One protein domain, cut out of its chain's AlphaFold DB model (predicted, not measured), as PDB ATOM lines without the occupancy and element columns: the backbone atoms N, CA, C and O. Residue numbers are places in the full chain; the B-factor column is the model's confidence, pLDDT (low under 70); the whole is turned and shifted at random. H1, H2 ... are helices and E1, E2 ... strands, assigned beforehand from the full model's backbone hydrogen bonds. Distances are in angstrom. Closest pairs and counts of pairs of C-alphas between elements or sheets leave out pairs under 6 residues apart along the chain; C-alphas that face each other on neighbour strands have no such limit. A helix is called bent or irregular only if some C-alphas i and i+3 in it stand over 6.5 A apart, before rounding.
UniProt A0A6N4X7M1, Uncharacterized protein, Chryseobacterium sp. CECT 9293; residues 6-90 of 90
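What this domain is: This is residues 6 to 90 of the 90 residues of an uncharacterized protein of Chryseobacterium sp. CECT 9293 (UniProt A0A6N4X7M1). The far part of one long helix, H3, sticks out as an arm from a body made of E1, E2, H1, H2 and the first turns of H3, with residues 77 to 90 standing free. In the body, the first turns of H3 have a two-stranded antiparallel ribbon, E1 and E2, on one side and H2 on another, while H1 is set off from both other helices. The printed part has 85 residues with three named helices and two named strands, in the order E1, H1, E2, H2, H3, and the class is mixed, helices and strands. The whole is loose, with a radius of gyration of the C-alphas of 16.0 A, and elongated, spanning 51 by 32 by 23 A.

Where its parts are: E1 is residues 6 to 12, beginning at C-alpha 6 at (65.471, 41.754, -38.505) and 17.2 A long from first to last C-alpha. H1 is residues 21 to 34, 20.1 A long, and it is irregular: C-alphas 30 and 33 are 7.6 A apart. E2 is residues 36 to 43, 21.3 A long. H2 is residues 44 to 56, 20.4 A long, beginning at C-alpha 44 at (67.762, 43.620, -32.773); it is neither bent nor irregular, but only just, as C-alphas 52 and 55 are 6.1 A apart. H3 is residues 60 to 87, 40.9 A long, ending at C-alpha 87 at (34.867, 70.826, -27.528).

How they stand to each other: E1 and E2 are antiparallel neighbours, with 144 degrees between their directions. Across them N 8 and O 40 are 2.9 A apart and N 38 and O 10 are 2.8 A apart, both within hydrogen-bond range. The closest C-alphas of E1 and H3, those of Ile 10 and Ser 61, are 5.5 A apart. E2 and H3 are apart. H2 and H3 touch through residues 50 to 54 and 60 to 63 alone, the closest C-alphas being those of Leu 50 and Met 60 at 6.3 A. They run opposite ways at a steep tilt of 69 degrees, only just short of about perpendicular. H1 is apart from H2 and from H3. In H3 every O i to N i+4 pair is within hydrogen-bond range, against 5 of 10 in H1 and 5 of 9 in H2.

The domain as a whole: The two C-alphas farthest apart, those of Thr 55 and Glu 90, are 52.5 A apart. Without residues 77 to 90, the body of 71 residues spans 31 by 27 by 20 A. The printed part has no cut and ends at the chain's last residue. No link is long; E1 to H1, 8 residues, is short, and the other three are tight. The mean pLDDT of the printed part is 79.9, with residue 7, residues 11 to 21 and residue 90 under 70.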
ATOM      1  N   LEU A   6      65.515  43.156 -38.093       72.38
ATOM      2  CA  LEU A   6      65.471  41.754 -38.505       72.38
ATOM      3  C   LEU A   6      64.011  41.300 -38.693       72.38
ATOM      4  O   LEU A   6      63.131  41.771 -37.963       72.38
ATOM      5  N   PRO A   7      63.721  40.436 -39.684       69.31
ATOM      6  CA  PRO A   7      62.385  39.896 -39.896       69.31
ATOM      7  C   PRO A   7      62.108  38.735 -38.930       69.31
ATOM      8  O   PRO A   7      62.860  37.765 -38.882       69.31
ATOM      9  N   PHE A   8      60.998  38.807 -38.196       71.62
ATOM     10  CA  PHE A   8      60.548  37.755 -37.284       71.62
ATOM     11  C   PHE A   8      59.078  37.418 -37.538       71.62
ATOM     12  O   PHE A   8      58.258  38.313 -37.731       71.62
ATOM     13  N   ASN A   9      58.720  36.134 -37.512       70.81
ATOM     14  CA  ASN A   9      57.317  35.710 -37.540       70.81
ATOM     15  C   ASN A   9      56.725  35.768 -36.132       70.81
ATOM     16  O   ASN A   9      57.229  35.108 -35.226       70.81
ATOM     17  N   ILE A  10      55.650  36.537 -35.962       70.62
ATOM     18  CA  ILE A  10      54.944  36.716 -34.696       70.62
ATOM     19  C   ILE A  10      53.445  36.525 -34.903       70.62
ATOM     20  O   ILE A  10      52.830  37.091 -35.805       70.62
ATOM     21  N   THR A  11      52.819  35.774 -34.007       68.44
ATOM     22  CA  THR A  11      51.365  35.640 -34.000       68.44
ATOM     23  C   THR A  11      50.737  36.858 -33.337       68.44
ATOM     24  O   THR A  11      50.841  37.027 -32.129       68.44
ATOM     25  N   LEU A  12      50.082  37.703 -34.134       62.53
ATOM     26  CA  LEU A  12      49.275  38.813 -33.641       62.53
ATOM     27  C   LEU A  12      47.862  38.337 -33.383       62.53
ATOM     28  O   LEU A  12      47.238  37.691 -34.234       62.53
ATOM     29  N   GLU A  13      47.326  38.685 -32.225       60.84
ATOM     30  CA  GLU A  13      46.118  38.010 -31.826       60.84
ATOM     31  C   GLU A  13      44.847  38.649 -32.412       60.84
ATOM     32  O   GLU A  13      43.965  37.876 -32.786       60.84
ATOM     33  N   ARG A  14      44.654  39.994 -32.432       63.22
ATOM     34  CA  ARG A  14      43.294  40.621 -32.572       63.22
ATOM     35  C   ARG A  14      43.263  42.133 -32.899       63.22
ATOM     36  O   ARG A  14      44.299  42.744 -33.118       63.22
ATOM     37  N   LYS A  15      42.051  42.735 -32.885       55.94
ATOM     38  CA  LYS A  15      41.801  44.171 -32.594       55.94
ATOM     39  C   LYS A  15      42.137  44.467 -31.123       55.94
ATOM     40  O   LYS A  15      41.904  43.627 -30.262       55.94
ATOM     41  N   TYR A  16      42.653  45.658 -30.843       56.16
ATOM     42  CA  TYR A  16      43.442  45.954 -29.640       56.16
ATOM     43  C   TYR A  16      42.823  47.038 -28.738       56.16
ATOM     44  O   TYR A  16      43.532  47.708 -27.994       56.16
ATOM     45  N   ASN A  17      41.508  47.224 -28.819       53.84
ATOM     46  CA  ASN A  17      40.836  48.452 -28.383       53.84
ATOM     47  C   ASN A  17      40.382  48.451 -26.907       53.84
ATOM     48  O   ASN A  17      39.548  49.260 -26.540       53.84
ATOM     49  N   ASN A  18      40.871  47.538 -26.061       55.75
ATOM     50  CA  ASN A  18      40.640  47.593 -24.612       55.75
ATOM     51  C   ASN A  18      41.691  46.768 -23.856       55.75
ATOM     52  O   ASN A  18      41.942  45.605 -24.181       55.75
ATOM     53  N   ILE A  19      42.302  47.371 -22.834       57.19
ATOM     54  CA  ILE A  19      43.121  46.671 -21.837       57.19
ATOM     55  C   ILE A  19      42.300  46.635 -20.555       57.19
ATOM     56  O   ILE A  19      42.469  47.479 -19.682       57.19
ATOM     57  N   ASN A  20      41.374  45.686 -20.464       63.97
ATOM     58  CA  ASN A  20      40.775  45.328 -19.187       63.97
ATOM     59  C   ASN A  20      41.500  44.079 -18.669       63.97
ATOM     60  O   ASN A  20      41.468  43.039 -19.326       63.97
ATOM     61  N   ILE A  21      42.193  44.192 -17.531       66.19
ATOM     62  CA  ILE A  21      42.898  43.061 -16.901       66.19
ATOM     63  C   ILE A  21      41.918  41.928 -16.575       66.19
ATOM     64  O   ILE A  21      42.269  40.760 -16.738       66.19
ATOM     65  N   GLU A  22      40.696  42.273 -16.168       71.62
ATOM     66  CA  GLU A  22      39.683  41.322 -15.703       71.62
ATOM     67  C   GLU A  22      39.171  40.425 -16.837       71.62
ATOM     68  O   GLU A  22      38.907  39.242 -16.635       71.62
ATOM     69  N   GLU A  23      39.109  40.957 -18.057       70.94
ATOM     70  CA  GLU A  23      38.598  40.239 -19.229       70.94
ATOM     71  C   GLU A  23      39.720  39.702 -20.125       70.94
ATOM     72  O   GLU A  23      39.470  38.852 -20.978       70.94
ATOM     73  N   PHE A  24      40.972  40.133 -19.918       75.19
ATOM     74  CA  PHE A  24      42.081  39.828 -20.821       75.19
ATOM     75  C   PHE A  24      42.285  38.330 -21.036       75.19
ATOM     76  O   PHE A  24      42.375  37.905 -22.181       75.19
ATOM     77  N   VAL A  25      42.367  37.526 -19.971       79.81
ATOM     78  CA  VAL A  25      42.628  36.078 -20.091       79.81
ATOM     79  C   VAL A  25      41.446  35.366 -20.752       79.81
ATOM     80  O   VAL A  25      41.629  34.463 -21.574       79.81
ATOM     81  N   LEU A  26      40.231  35.797 -20.415       81.38
ATOM     82  CA  LEU A  26      38.980  35.259 -20.941       81.38
ATOM     83  C   LEU A  26      38.889  35.517 -22.443       81.38
ATOM     84  O   LEU A  26      38.767  34.576 -23.231       81.38
ATOM     85  N   ASP A  27      39.096  36.767 -22.845       75.44
ATOM     86  CA  ASP A  27      39.263  37.150 -24.233       75.44
ATOM     87  C   ASP A  27      40.383  36.331 -24.859       75.44
ATOM     88  O   ASP A  27      40.154  35.598 -25.823       75.44
ATOM     89  N   TRP A  28      41.603  36.411 -24.336       77.94
ATOM     90  CA  TRP A  28      42.795  35.765 -24.880       77.94
ATOM     91  C   TRP A  28      42.571  34.278 -25.199       77.94
ATOM     92  O   TRP A  28      42.994  33.806 -26.261       77.94
ATOM     93  N   ASN A  29      41.780  33.577 -24.392       82.06
ATOM     94  CA  ASN A  29      41.343  32.216 -24.680       82.06
ATOM     95  C   ASN A  29      40.250  32.127 -25.765       82.06
ATOM     96  O   ASN A  29      40.385  31.319 -26.687       82.06
ATOM     97  N   THR A  30      39.204  32.961 -25.731       81.75
ATOM     98  CA  THR A  30      38.063  32.883 -26.671       81.75
ATOM     99  C   THR A  30      38.441  33.120 -28.135       81.75
ATOM    100  O   THR A  30      38.050  32.338 -29.001       81.75
ATOM    101  N   LEU A  31      39.255  34.135 -28.453       80.44
ATOM    102  CA  LEU A  31      39.683  34.394 -29.845       80.44
ATOM    103  C   LEU A  31      40.989  33.679 -30.234       80.44
ATOM    104  O   LEU A  31      41.617  34.061 -31.222       80.44
ATOM    105  N   LYS A  32      41.394  32.612 -29.524       80.62
ATOM    106  CA  LYS A  32      42.574  31.802 -29.890       80.62
ATOM    107  C   LYS A  32      42.518  31.295 -31.336       80.62
ATOM    108  O   LYS A  32      43.535  31.283 -32.023       80.62
ATOM    109  N   LYS A  33      41.318  30.960 -31.821       81.31
ATOM    110  CA  LYS A  33      41.063  30.521 -33.205       81.31
ATOM    111  C   LYS A  33      41.203  31.633 -34.254       81.31
ATOM    112  O   LYS A  33      41.382  31.328 -35.426       81.31
ATOM    113  N   ASN A  34      41.148  32.902 -33.845       80.44
ATOM    114  CA  ASN A  34      41.200  34.059 -34.746       80.44
ATOM    115  C   ASN A  34      42.591  34.708 -34.812       80.44
ATOM    116  O   ASN A  34      42.774  35.686 -35.541       80.44
ATOM    117  N   ARG A  35      43.561  34.181 -34.051       82.88
ATOM    118  CA  ARG A  35      44.942  34.668 -34.029       82.88
ATOM    119  C   ARG A  35      45.558  34.523 -35.420       82.88
ATOM    120  O   ARG A  35      45.408  33.490 -36.070       82.88
ATOM    121  N   LYS A  36      46.260  35.556 -35.888       80.94
ATOM    122  CA  LYS A  36      46.892  35.574 -37.213       80.94
ATOM    123  C   LYS A  36      48.401  35.611 -37.068       80.94
ATOM    124  O   LYS A  36      48.940  36.472 -36.384       80.94
ATOM    125  N   ASN A  37      49.094  34.727 -37.776       81.56
ATOM    126  CA  ASN A  37      50.543  34.819 -37.874       81.56
ATOM    127  C   ASN A  37      50.930  35.965 -38.818       81.56
ATOM    128  O   ASN A  37      50.376  36.082 -39.914       81.56
ATOM    129  N   ARG A  38      51.839  36.839 -38.387       81.38
ATOM    130  CA  ARG A  38      52.339  37.969 -39.170       81.38
ATOM    131  C   ARG A  38      53.842  38.095 -39.017       81.38
ATOM    132  O   ARG A  38      54.375  38.060 -37.917       81.38
ATOM    133  N   MET A  39      54.524  38.349 -40.121       82.25
ATOM    134  CA  MET A  39      55.918  38.754 -40.054       82.25
ATOM    135  C   MET A  39      55.995  40.221 -39.627       82.25
ATOM    136  O   MET A  39      55.358  41.077 -40.244       82.25
ATOM    137  N   ILE A  40      56.762  40.514 -38.582       83.12
ATOM    138  CA  ILE A  40      57.083  41.880 -38.179       83.12
ATOM    139  C   ILE A  40      58.591  42.087 -38.206       83.12
ATOM    140  O   ILE A  40      59.378  41.174 -37.965       83.12
ATOM    141  N   MET A  41      58.995  43.318 -38.495       82.31
ATOM    142  CA  MET A  41      60.386  43.717 -38.377       82.31
ATOM    143  C   MET A  41      60.617  44.340 -37.009       82.31
ATOM    144  O   MET A  41      59.956  45.320 -36.659       82.31
ATOM    145  N   LEU A  42      61.577  43.801 -36.268       85.69
ATOM    146  CA  LEU A  42      61.934  44.295 -34.948       85.69
ATOM    147  C   LEU A  42      63.400  44.731 -34.943       85.69
ATOM    148  O   LEU A  42      64.235  44.166 -35.650       85.69
ATOM    149  N   ASP A  43      63.698  45.762 -34.162       90.19
ATOM    150  CA  ASP A  43      65.077  46.132 -33.866       90.19
ATOM    151  C   ASP A  43      65.768  44.996 -33.094       90.19
ATOM    152  O   ASP A  43      65.141  44.360 -32.245       90.19
ATOM    153  N   ASN A  44      67.034  44.719 -33.404       88.31
ATOM    154  CA  ASN A  44      67.762  43.620 -32.773       88.31
ATOM    155  C   ASN A  44      67.937  43.816 -31.259       88.31
ATOM    156  O   ASN A  44      67.802  42.855 -30.503       88.31
ATOM    157  N   ASP A  45      68.170  45.047 -30.805       91.00
ATOM    158  CA  ASP A  45      68.320  45.325 -29.376       91.00
ATOM    159  C   ASP A  45      66.982  45.096 -28.667       91.00
ATOM    160  O   ASP A  45      66.919  44.453 -27.620       91.00
ATOM    161  N   LEU A  46      65.883  45.521 -29.302       87.62
ATOM    162  CA  LEU A  46      64.538  45.238 -28.808       87.62
ATOM    163  C   LEU A  46      64.265  43.728 -28.771       87.62
ATOM    164  O   LEU A  46      63.691  43.246 -27.804       87.62
ATOM    165  N   HIS A  47      64.706  42.960 -29.768       88.25
ATOM    166  CA  HIS A  47      64.533  41.501 -29.786       88.25
ATOM    167  C   HIS A  47      65.237  40.842 -28.597       88.25
ATOM    168  O   HIS A  47      64.649  39.993 -27.926       88.25
ATOM    169  N   ILE A  48      66.476  41.255 -28.317       89.50
ATOM    170  CA  ILE A  48      67.266  40.744 -27.193       89.50
ATOM    171  C   ILE A  48      66.584  41.079 -25.862       89.50
ATOM    172  O   ILE A  48      66.428  40.194 -25.022       89.50
ATOM    173  N   GLU A  49      66.126  42.320 -25.686       90.38
ATOM    174  CA  GLU A  49      65.407  42.739 -24.479       90.38
ATOM    175  C   GLU A  49      64.101  41.960 -24.285       90.38
ATOM    176  O   GLU A  49      63.855  41.419 -23.207       90.38
ATOM    177  N   LEU A  50      63.287  41.820 -25.337       89.88
ATOM    178  CA  LEU A  50      62.049  41.037 -25.268       89.88
ATOM    179  C   LEU A  50      62.322  39.546 -25.029       89.88
ATOM    180  O   LEU A  50      61.524  38.863 -24.393       89.88
ATOM    181  N   GLY A  51      63.467  39.037 -25.490       87.50
ATOM    182  CA  GLY A  51      63.905  37.666 -25.248       87.50
ATOM    183  C   GLY A  51      64.105  37.342 -23.766       87.50
ATOM    184  O   GLY A  51      63.904  36.191 -23.376       87.50
ATOM    185  N   LYS A  52      64.418  38.341 -22.928       90.19
ATOM    186  CA  LYS A  52      64.576  38.161 -21.475       90.19
ATOM    187  C   LYS A  52      63.274  37.736 -20.799       90.19
ATOM    188  O   LYS A  52      63.326  37.027 -19.806       90.19
ATOM    189  N   PHE A  53      62.112  38.080 -21.359       88.25
ATOM    190  CA  PHE A  53      60.818  37.702 -20.781       88.25
ATOM    191  C   PHE A  53      60.534  36.197 -20.819       88.25
ATOM    192  O   PHE A  53      59.688  35.725 -20.061       88.25
ATOM    193  N   LYS A  54      61.296  35.425 -21.607       85.19
ATOM    194  CA  LYS A  54      61.236  33.957 -21.570       85.19
ATOM    195  C   LYS A  54      61.517  33.386 -20.178       85.19
ATOM    196  O   LYS A  54      61.033  32.302 -19.880       85.19
ATOM    197  N   THR A  55      62.256  34.091 -19.313       86.50
ATOM    198  CA  THR A  55      62.493  33.649 -17.924       86.50
ATOM    199  C   THR A  55      61.225  33.635 -17.072       86.50
ATOM    200  O   THR A  55      61.214  33.002 -16.024       86.50
ATOM    201  N   TYR A  56      60.172  34.329 -17.509       87.25
ATOM    202  CA  TYR A  56      58.868  34.394 -16.847       87.25
ATOM    203  C   TYR A  56      57.808  33.535 -17.552       87.25
ATOM    204  O   TYR A  56      56.620  33.775 -17.367       87.25
ATOM    205  N   ASP A  57      58.233  32.583 -18.391       89.31
ATOM    206  CA  ASP A  57      57.354  31.737 -19.213       89.31
ATOM    207  C   ASP A  57      56.420  32.536 -20.146       89.31
ATOM    208  O   ASP A  57      55.335  32.100 -20.518       89.31
ATOM    209  N   LEU A  58      56.860  33.738 -20.538       87.12
ATOM    210  CA  LEU A  58      56.180  34.572 -21.520       87.12
ATOM    211  C   LEU A  58      56.886  34.467 -22.869       87.12
ATOM    212  O   LEU A  58      58.079  34.762 -23.019       87.12
ATOM    213  N   SER A  59      56.128  34.077 -23.886       88.94
ATOM    214  CA  SER A  59      56.586  34.074 -25.266       88.94
ATOM    215  C   SER A  59      56.702  35.497 -25.809       88.94
ATOM    216  O   SER A  59      55.970  36.416 -25.439       88.94
ATOM    217  N   MET A  60      57.596  35.683 -26.779       88.19
ATOM    218  CA  MET A  60      57.761  36.977 -27.443       88.19
ATOM    219  C   MET A  60      56.469  37.461 -28.115       88.19
ATOM    220  O   MET A  60      56.204  38.659 -28.135       88.19
ATOM    221  N   SER A  61      55.645  36.539 -28.622       87.31
ATOM    222  CA  SER A  61      54.335  36.862 -29.192       87.31
ATOM    223  C   SER A  61      53.392  37.461 -28.153       87.31
ATOM    224  O   SER A  61      52.747  38.461 -28.444       87.31
ATOM    225  N   GLU A  62      53.350  36.907 -26.939       86.94
ATOM    226  CA  GLU A  62      52.514  37.435 -25.851       86.94
ATOM    227  C   GLU A  62      52.981  38.823 -25.420       86.94
ATOM    228  O   GLU A  62      52.168  39.736 -25.280       86.94
ATOM    229  N   VAL A  63      54.295  39.023 -25.292       89.38
ATOM    230  CA  VAL A  63      54.860  40.326 -24.913       89.38
ATOM    231  C   VAL A  63      54.586  41.385 -25.987       89.38
ATOM    232  O   VAL A  63      54.214  42.516 -25.668       89.38
ATOM    233  N   ILE A  64      54.712  41.024 -27.267       88.25
ATOM    234  CA  ILE A  64      54.362  41.910 -28.382       88.25
ATOM    235  C   ILE A  64      52.855  42.198 -28.409       88.25
ATOM    236  O   ILE A  64      52.478  43.350 -28.621       88.25
ATOM    237  N   ASP A  65      51.992  41.208 -28.161       84.81
ATOM    238  CA  ASP A  65      50.538  41.411 -28.126       84.81
ATOM    239  C   ASP A  65      50.145  42.402 -27.021       84.81
ATOM    240  O   ASP A  65      49.417  43.364 -27.279       84.81
ATOM    241  N   LEU A  66      50.705  42.236 -25.818       84.62
ATOM    242  CA  LEU A  66      50.524  43.166 -24.699       84.62
ATOM    243  C   LEU A  66      51.029  44.577 -25.040       84.62
ATOM    244  O   LEU A  66      50.326  45.565 -24.807       84.62
ATOM    245  N   GLY A  67      52.212  44.684 -25.648       86.06
ATOM    246  CA  GLY A  67      52.778  45.963 -26.081       86.06
ATOM    247  C   GLY A  67      51.910  46.685 -27.119       86.06
ATOM    248  O   GLY A  67      51.687  47.893 -27.013       86.06
ATOM    249  N   MET A  68      51.370  45.951 -28.095       83.19
ATOM    250  CA  MET A  68      50.480  46.494 -29.128       83.19
ATOM    251  C   MET A  68      49.146  46.967 -28.547       83.19
ATOM    252  O   MET A  68      48.681  48.051 -28.904       83.19
ATOM    253  N   ARG A  69      48.566  46.212 -27.603       77.94
ATOM    254  CA  ARG A  69      47.371  46.637 -26.851       77.94
ATOM    255  C   ARG A  69      47.606  47.948 -26.121       77.94
ATOM    256  O   ARG A  69      46.811  48.876 -26.243       77.94
ATOM    257  N   TYR A  70      48.731  48.055 -25.421       81.38
ATOM    258  CA  TYR A  70      49.109  49.272 -24.709       81.38
ATOM    259  C   TYR A  70      49.275  50.478 -25.631       81.38
ATOM    260  O   TYR A  70      48.776  51.567 -25.335       81.38
ATOM    261  N   ALA A  71      49.941  50.290 -26.770       82.12
ATOM    262  CA  ALA A  71      50.120  51.349 -27.753       82.12
ATOM    263  C   ALA A  71      48.782  51.831 -28.337       82.12
ATOM    264  O   ALA A  71      48.588  53.038 -28.501       82.12
ATOM    265  N   LEU A  72      47.852  50.913 -28.613       78.50
ATOM    266  CA  LEU A  72      46.551  51.245 -29.194       78.50
ATOM    267  C   LEU A  72      45.613  51.910 -28.185       78.50
ATOM    268  O   LEU A  72      45.056  52.958 -28.510       78.50
ATOM    269  N   GLY A  73      45.563  51.434 -26.937       78.50
ATOM    270  CA  GLY A  73      44.840  52.130 -25.864       78.50
ATOM    271  C   GLY A  73      45.363  53.556 -25.633       78.50
ATOM    272  O   GLY A  73      44.589  54.504 -25.511       78.50
ATOM    273  N   LYS A  74      46.690  53.760 -25.677       81.56
ATOM    274  CA  LYS A  74      47.290  55.108 -25.643       81.56
ATOM    275  C   LYS A  74      46.858  55.984 -26.816       81.56
ATOM    276  O   LYS A  74      46.671  57.188 -26.640       81.56
ATOM    277  N   GLN A  75      46.773  55.417 -28.015       79.12
ATOM    278  CA  GLN A  75      46.353  56.154 -29.202       79.12
ATOM    279  C   GLN A  75      44.886  56.581 -29.094       79.12
ATOM    280  O   GLN A  75      44.579  57.730 -29.405       79.12
ATOM    281  N   GLU A  76      44.002  55.694 -28.636       78.75
ATOM    282  CA  GLU A  76      42.588  56.008 -28.396       78.75
ATOM    283  C   GLU A  76      42.429  57.086 -27.323       78.75
ATOM    284  O   GLU A  76      41.762  58.089 -27.566       78.75
ATOM    285  N   PHE A  77      43.146  56.970 -26.201       76.44
ATOM    286  CA  PHE A  77      43.164  58.004 -25.164       76.44
ATOM    287  C   PHE A  77      43.567  59.383 -25.713       76.44
ATOM    288  O   PHE A  77      42.908  60.383 -25.438       76.44
ATOM    289  N   ARG A  78      44.630  59.450 -26.529       84.31
ATOM    290  CA  ARG A  78      45.077  60.713 -27.145       84.31
ATOM    291  C   ARG A  78      44.021  61.320 -28.069       84.31
ATOM    292  O   ARG A  78      43.897  62.540 -28.094       84.31
ATOM    293  N   LYS A  79      43.274  60.495 -28.813       84.38
ATOM    294  CA  LYS A  79      42.175  60.965 -29.673       84.38
ATOM    295  C   LYS A  79      41.033  61.550 -28.844       84.38
ATOM    296  O   LYS A  79      40.628  62.673 -29.108       84.38
ATOM    297  N   LEU A  80      40.603  60.844 -27.797       80.38
ATOM    298  CA  LEU A  80      39.552  61.321 -26.891       80.38
ATOM    299  C   LEU A  80      39.946  62.632 -26.198       80.38
ATOM    300  O   LEU A  80      39.138  63.547 -26.072       80.38
ATOM    301  N   ALA A  81      41.209  62.751 -25.777       80.44
ATOM    302  CA  ALA A  81      41.722  63.986 -25.195       80.44
ATOM    303  C   ALA A  81      41.686  65.155 -26.193       80.44
ATOM    304  O   ALA A  81      41.318  66.263 -25.807       80.44
ATOM    305  N   ALA A  82      42.040  64.916 -27.460       90.75
ATOM    306  CA  ALA A  82      41.963  65.928 -28.512       90.75
ATOM    307  C   ALA A  82      40.513  66.385 -28.756       90.75
ATOM    308  O   ALA A  82      40.254  67.585 -28.723       90.75
ATOM    309  N   GLU A  83      39.568  65.449 -28.880       89.44
ATOM    310  CA  GLU A  83      38.135  65.758 -29.030       89.44
ATOM    311  C   GLU A  83      37.600  66.601 -27.861       89.44
ATOM    312  O   GLU A  83      36.874  67.573 -28.063       89.44
ATOM    313  N   LEU A  84      38.000  66.279 -26.625       79.44
ATOM    314  CA  LEU A  84      37.609  67.047 -25.442       79.44
ATOM    315  C   LEU A  84      38.214  68.458 -25.433       79.44
ATOM    316  O   LEU A  84      37.558  69.401 -24.992       79.44
ATOM    317  N   ILE A  85      39.470  68.609 -25.866       86.94
ATOM    318  CA  ILE A  85      40.125  69.918 -25.985       86.94
ATOM    319  C   ILE A  85      39.387  70.782 -27.004       86.94
ATOM    320  O   ILE A  85      39.151  71.954 -26.725       86.94
ATOM    321  N   ASP A  86      39.020  70.223 -28.156       94.00
ATOM    322  CA  ASP A  86      38.334  70.974 -29.206       94.00
ATOM    323  C   ASP A  86      36.924  71.386 -28.776       94.00
ATOM    324  O   ASP A  86      36.571  72.552 -28.920       94.00
ATOM    325  N   LYS A  87      36.186  70.502 -28.095       88.62
ATOM    326  CA  LYS A  87      34.867  70.826 -27.528       88.62
ATOM    327  C   LYS A  87      34.893  71.933 -26.466       88.62
ATOM    328  O   LYS A  87      33.883  72.578 -26.234       88.62
ATOM    329  N   LYS A  88      36.022  72.152 -25.784       82.19
ATOM    330  CA  LYS A  88      36.182  73.255 -24.813       82.19
ATOM    331  C   LYS A  88      36.469  74.610 -25.467       82.19
ATOM    332  O   LYS A  88      36.485  75.612 -24.757       82.19
ATOM    333  N   LYS A  89      36.810  74.630 -26.759       86.31
ATOM    334  CA  LYS A  89      37.061  75.861 -27.524       86.31
ATOM    335  C   LYS A  89      35.795  76.395 -28.203       86.31
ATOM    336  O   LYS A  89      35.836  77.524 -28.684       86.31
ATOM    337  N   GLU A  90      34.743  75.578 -28.275       68.62
ATOM    338  CA  GLU A  90      33.370  75.983 -28.611       68.62
ATOM    339  C   GLU A  90      32.718  76.704 -27.425       68.62
ATOM    340  O   GLU A  90      32.020  77.711 -27.677       68.62
TER     341      GLU A  90